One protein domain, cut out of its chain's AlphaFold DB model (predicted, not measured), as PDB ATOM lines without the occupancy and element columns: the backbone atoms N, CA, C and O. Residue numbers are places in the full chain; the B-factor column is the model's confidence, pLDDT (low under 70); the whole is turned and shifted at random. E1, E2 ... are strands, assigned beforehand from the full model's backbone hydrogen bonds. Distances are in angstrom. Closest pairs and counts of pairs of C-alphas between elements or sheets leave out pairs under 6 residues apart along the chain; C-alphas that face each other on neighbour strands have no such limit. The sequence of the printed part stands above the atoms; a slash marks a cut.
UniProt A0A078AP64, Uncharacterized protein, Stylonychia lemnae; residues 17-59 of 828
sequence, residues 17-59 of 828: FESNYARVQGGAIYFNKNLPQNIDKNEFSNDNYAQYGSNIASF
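What this domain is: This is residues 17 to 59 of the 828 residues of an uncharacterized protein of Stylonychia lemnae (UniProt A0A078AP64). With little regular structure, the chain is wound as a flat coil of stacked turns: residues 17 to 31, ending in E1, make one layer, residues 32 to 44 loop round, and residues 45 to 58, ending in E2, run beside that layer the same way. Of 43 printed residues, only 6 are in named elements, the strands E1 then E2, a parallel pair; the class is all strand. The whole is compact, with a radius of gyration of the C-alphas of 9.9 A, and spans 24 by 22 by 10 A.

How they stand to each other: Residues 21 to 22 pair with residues 49 to 50, parallel. E1, residues 29 to 31, and E2, residues 56 to 58, are parallel neighbours at 16 degrees. Their C-alphas 29 and 56 face each other at 4.8 A. N 57 and O 29, 3.0 A apart, are within hydrogen-bond range.

Where its parts are: E1 begins at C-alpha 29 (245.673, 246.898, 175.947) and measures 6.9 A. E2 measures 7.2 A and ends at C-alpha 58 (247.112, 249.503, 184.081).

The domain as a whole: The farthest C-alphas, of Lys 33 and Asp 47, are 26.5 A apart. The printed part has no cut. A long link of 24 residues joins E1 to E2. Confidence is under 70 at residues 24 to 25, 32 to 34, 52 and 59.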
ATOM      1  N   PHE A  17     243.371 248.308 166.946       86.81
ATOM      2  CA  PHE A  17     242.447 247.776 167.949       86.81
ATOM      3  C   PHE A  17     241.046 248.384 167.784       86.81
ATOM      4  O   PHE A  17     240.835 249.564 168.083       86.81
ATOM      5  N   GLU A  18     240.088 247.573 167.335       91.12
ATOM      6  CA  GLU A  18     238.694 247.966 167.060       91.12
ATOM      7  C   GLU A  18     237.703 247.052 167.804       91.12
ATOM      8  O   GLU A  18     238.011 245.885 168.053       91.12
ATOM      9  N   SER A  19     236.531 247.577 168.176       86.62
ATOM     10  CA  SER A  19     235.421 246.845 168.823       86.62
ATOM     11  C   SER A  19     235.737 246.072 170.124       86.62
ATOM     12  O   SER A  19     234.996 245.162 170.503       86.62
ATOM     13  N   ASN A  20     236.812 246.408 170.847       84.38
ATOM     14  CA  ASN A  20     237.233 245.675 172.050       84.38
ATOM     15  C   ASN A  20     236.339 245.990 173.261       84.38
ATOM     16  O   ASN A  20     236.026 247.151 173.515       84.38
ATOM     17  N   TYR A  21     235.972 244.977 174.057       84.19
ATOM     18  CA  TYR A  21     235.036 245.132 175.180       84.19
ATOM     19  C   TYR A  21     235.546 244.481 176.477       84.19
ATOM     20  O   TYR A  21     235.657 243.258 176.561       84.19
ATOM     21  N   ALA A  22     235.790 245.284 177.521       78.38
ATOM     22  CA  ALA A  22     236.249 244.817 178.834       78.38
ATOM     23  C   ALA A  22     235.293 245.241 179.968       78.38
ATOM     24  O   ALA A  22     235.114 246.423 180.262       78.38
ATOM     25  N   ARG A  23     234.672 244.255 180.635       73.12
ATOM     26  CA  ARG A  23     233.589 244.477 181.620       73.12
ATOM     27  C   ARG A  23     234.022 244.485 183.092       73.12
ATOM     28  O   ARG A  23     233.228 244.877 183.939       73.12
ATOM     29  N   VAL A  24     235.229 244.010 183.411       66.94
ATOM     30  CA  VAL A  24     235.680 243.821 184.807       66.94
ATOM     31  C   VAL A  24     236.940 244.631 185.102       66.94
ATOM     32  O   VAL A  24     236.935 245.450 186.015       66.94
ATOM     33  N   GLN A  25     238.007 244.432 184.324       61.72
ATOM     34  CA  GLN A  25     239.262 245.191 184.390       61.72
ATOM     35  C   GLN A  25     239.886 245.259 182.987       61.72
ATOM     36  O   GLN A  25     239.666 244.351 182.184       61.72
ATOM     37  N   GLY A  26     240.682 246.299 182.719       73.44
ATOM     38  CA  GLY A  26     241.453 246.463 181.481       73.44
ATOM     39  C   GLY A  26     240.886 247.482 180.487       73.44
ATOM     40  O   GLY A  26     239.861 248.109 180.738       73.44
ATOM     41  N   GLY A  27     241.587 247.611 179.360       75.56
ATOM     42  CA  GLY A  27     241.183 248.266 178.112       75.56
ATOM     43  C   GLY A  27     241.638 247.387 176.937       75.56
ATOM     44  O   GLY A  27     242.044 246.247 177.171       75.56
ATOM     45  N   ALA A  28     241.620 247.887 175.697       83.69
ATOM     46  CA  ALA A  28     242.094 247.134 174.524       83.69
ATOM     47  C   ALA A  28     243.548 246.624 174.674       83.69
ATOM     48  O   ALA A  28     243.863 245.519 174.237       83.69
ATOM     49  N   ILE A  29     244.408 247.377 175.372       82.31
ATOM     50  CA  ILE A  29     245.673 246.898 175.947       82.31
ATOM     51  C   ILE A  29     245.622 247.036 177.475       82.31
ATOM     52  O   ILE A  29     245.223 248.071 178.014       82.31
ATOM     53  N   TYR A  30     246.083 246.005 178.189       81.94
ATOM     54  CA  TYR A  30     246.215 246.009 179.647       81.94
ATOM     55  C   TYR A  30     247.554 245.407 180.102       81.94
ATOM     56  O   TYR A  30     247.958 244.345 179.627       81.94
ATOM     57  N   PHE A  31     248.240 246.077 181.034       77.06
ATOM     58  CA  PHE A  31     249.541 245.668 181.587       77.06
ATOM     59  C   PHE A  31     249.653 246.028 183.082       77.06
ATOM     60  O   PHE A  31     248.869 246.823 183.598       77.06
ATOM     61  N   ASN A  32     250.612 245.434 183.810       65.94
ATOM     62  CA  ASN A  32     250.656 245.506 185.282       65.94
ATOM     63  C   ASN A  32     251.886 246.199 185.908       65.94
ATOM     64  O   ASN A  32     251.742 246.797 186.970       65.94
ATOM     65  N   LYS A  33     253.083 246.090 185.315       63.72
ATOM     66  CA  LYS A  33     254.339 246.616 185.894       63.72
ATOM     67  C   LYS A  33     255.243 247.311 184.883       63.72
ATOM     68  O   LYS A  33     255.689 248.421 185.149       63.72
ATOM     69  N   ASN A  34     255.491 246.673 183.740       68.44
ATOM     70  CA  ASN A  34     256.256 247.263 182.644       68.44
ATOM     71  C   ASN A  34     255.260 247.736 181.578       68.44
ATOM     72  O   ASN A  34     254.415 246.957 181.133       68.44
ATOM     73  N   LEU A  35     255.350 249.012 181.198       74.00
ATOM     74  CA  LEU A  35     254.651 249.573 180.042       74.00
ATOM     75  C   LEU A  35     255.294 249.000 178.764       74.00
ATOM     76  O   LEU A  35     256.517 249.119 178.635       74.00
ATOM     77  N   PRO A  36     254.538 248.399 177.824       78.00
ATOM     78  CA  PRO A  36     255.087 248.043 176.520       78.00
ATOM     79  C   PRO A  36     255.651 249.263 175.788       78.00
ATOM     80  O   PRO A  36     255.030 250.325 175.743       78.00
ATOM     81  N   GLN A  37     256.823 249.097 175.185       79.50
ATOM     82  CA  GLN A  37     257.473 250.160 174.424       79.50
ATOM     83  C   GLN A  37     256.698 250.461 173.134       79.50
ATOM     84  O   GLN A  37     256.070 249.577 172.553       79.50
ATOM     85  N   ASN A  38     256.765 251.721 172.695       80.94
ATOM     86  CA  ASN A  38     256.135 252.249 171.479       80.94
ATOM     87  C   ASN A  38     254.595 252.142 171.407       80.94
ATOM     88  O   ASN A  38     254.041 252.311 170.321       80.94
ATOM     89  N   ILE A  39     253.897 251.956 172.540       80.75
ATOM     90  CA  ILE A  39     252.426 251.808 172.599       80.75
ATOM     91  C   ILE A  39     251.652 252.921 171.862       80.75
ATOM     92  O   ILE A  39     250.609 252.649 171.269       80.75
ATOM     93  N   ASP A  40     252.191 254.141 171.821       77.94
ATOM     94  CA  ASP A  40     251.595 255.304 171.149       77.94
ATOM     95  C   ASP A  40     251.585 255.192 169.609       77.94
ATOM     96  O   ASP A  40     250.922 255.975 168.932       77.94
ATOM     97  N   LYS A  41     252.299 254.211 169.036       81.50
ATOM     98  CA  LYS A  41     252.327 253.901 167.595       81.50
ATOM     99  C   LYS A  41     251.279 252.857 167.179       81.50
ATOM    100  O   LYS A  41     251.484 252.150 166.194       81.50
ATOM    101  N   ASN A  42     250.199 252.689 167.938       83.88
ATOM    102  CA  ASN A  42     249.111 251.765 167.606       83.88
ATOM    103  C   ASN A  42     247.803 252.543 167.443       83.88
ATOM    104  O   ASN A  42     247.536 253.491 168.181       83.88
ATOM    105  N   GLU A  43     246.984 252.142 166.477       85.00
ATOM    106  CA  GLU A  43     245.695 252.773 166.213       85.00
ATOM    107  C   GLU A  43     244.598 252.155 167.087       85.00
ATOM    108  O   GLU A  43     244.452 250.934 167.165       85.00
ATOM    109  N   PHE A  44     243.778 252.998 167.711       87.81
ATOM    110  CA  PHE A  44     242.642 252.572 168.524       87.81
ATOM    111  C   PHE A  44     241.362 253.227 168.006       87.81
ATOM    112  O   PHE A  44     241.290 254.453 167.905       87.81
ATOM    113  N   SER A  45     240.347 252.424 167.701       84.00
ATOM    114  CA  SER A  45     239.031 252.927 167.302       84.00
ATOM    115  C   SER A  45     238.200 253.389 168.509       84.00
ATOM    116  O   SER A  45     238.366 252.925 169.638       84.00
ATOM    117  N   ASN A  46     237.275 254.318 168.255       83.12
ATOM    118  CA  ASN A  46     236.415 254.946 169.265       83.12
ATOM    119  C   ASN A  46     235.284 254.032 169.778       83.12
ATOM    120  O   ASN A  46     234.547 254.430 170.679       83.12
ATOM    121  N   ASP A  47     235.116 252.840 169.202       84.62
ATOM    122  CA  ASP A  47     234.121 251.837 169.603       84.62
ATOM    123  C   ASP A  47     234.647 250.829 170.642       84.62
ATOM    124  O   ASP A  47     233.874 250.030 171.174       84.62
ATOM    125  N   ASN A  48     235.937 250.901 170.991       87.06
ATOM    126  CA  ASN A  48     236.484 250.200 172.148       87.06
ATOM    127  C   ASN A  48     235.799 250.691 173.439       87.06
ATOM    128  O   ASN A  48     235.676 251.895 173.687       87.06
ATOM    129  N   TYR A  49     235.407 249.765 174.313       80.69
ATOM    130  CA  TYR A  49     234.717 250.060 175.565       80.69
ATOM    131  C   TYR A  49     235.323 249.316 176.756       80.69
ATOM    132  O   TYR A  49     235.345 248.085 176.810       80.69
ATOM    133  N   ALA A  50     235.703 250.079 177.778       81.62
ATOM    134  CA  ALA A  50     235.919 249.564 179.121       81.62
ATOM    135  C   ALA A  50     235.459 250.578 180.169       81.62
ATOM    136  O   ALA A  50     235.446 251.783 179.920       81.62
ATOM    137  N   GLN A  51     235.119 250.101 181.371       75.19
ATOM    138  CA  GLN A  51     234.649 250.972 182.455       75.19
ATOM    139  C   GLN A  51     235.719 251.982 182.923       75.19
ATOM    140  O   GLN A  51     235.369 253.061 183.402       75.19
ATOM    141  N   TYR A  52     237.007 251.656 182.762       60.94
ATOM    142  CA  TYR A  52     238.139 252.497 183.160       60.94
ATOM    143  C   TYR A  52     239.256 252.443 182.102       60.94
ATOM    144  O   TYR A  52     240.154 251.612 182.189       60.94
ATOM    145  N   GLY A  53     239.197 253.343 181.114       72.94
ATOM    146  CA  GLY A  53     240.222 253.483 180.069       72.94
ATOM    147  C   GLY A  53     240.065 252.498 178.907       72.94
ATOM    148  O   GLY A  53     240.817 251.536 178.807       72.94
ATOM    149  N   SER A  54     239.118 252.759 177.994       79.94
ATOM    150  CA  SER A  54     238.766 251.861 176.876       79.94
ATOM    151  C   SER A  54     239.937 251.321 176.051       79.94
ATOM    152  O   SER A  54     239.900 250.165 175.639       79.94
ATOM    153  N   ASN A  55     240.961 252.138 175.792       84.94
ATOM    154  CA  ASN A  55     242.057 251.780 174.887       84.94
ATOM    155  C   ASN A  55     243.263 251.184 175.625       84.94
ATOM    156  O   ASN A  55     243.808 250.175 175.191       84.94
ATOM    157  N   ILE A  56     243.680 251.792 176.738       83.00
ATOM    158  CA  ILE A  56     244.886 251.412 177.484       83.00
ATOM    159  C   ILE A  56     244.588 251.536 178.982       83.00
ATOM    160  O   ILE A  56     244.122 252.585 179.429       83.00
ATOM    161  N   ALA A  57     244.896 250.495 179.758       77.75
ATOM    162  CA  ALA A  57     244.732 250.489 181.213       77.75
ATOM    163  C   ALA A  57     245.892 249.778 181.936       77.75
ATOM    164  O   ALA A  57     246.517 248.861 181.405       77.75
ATOM    165  N   SER A  58     246.160 250.173 183.182       73.38
ATOM    166  CA  SER A  58     247.112 249.503 184.081       73.38
ATOM    167  C   SER A  58     246.804 249.821 185.547       73.38
ATOM    168  O   SER A  58     246.016 250.723 185.836       73.38
ATOM    169  N   PHE A  59     247.417 249.089 186.483       61.06
ATOM    170  CA  PHE A  59     247.360 249.429 187.908       61.06
ATOM    171  C   PHE A  59     248.543 250.320 188.327       61.06
ATOM    172  O   PHE A  59     249.685 250.011 187.983       61.06
TER     173      PHE A  59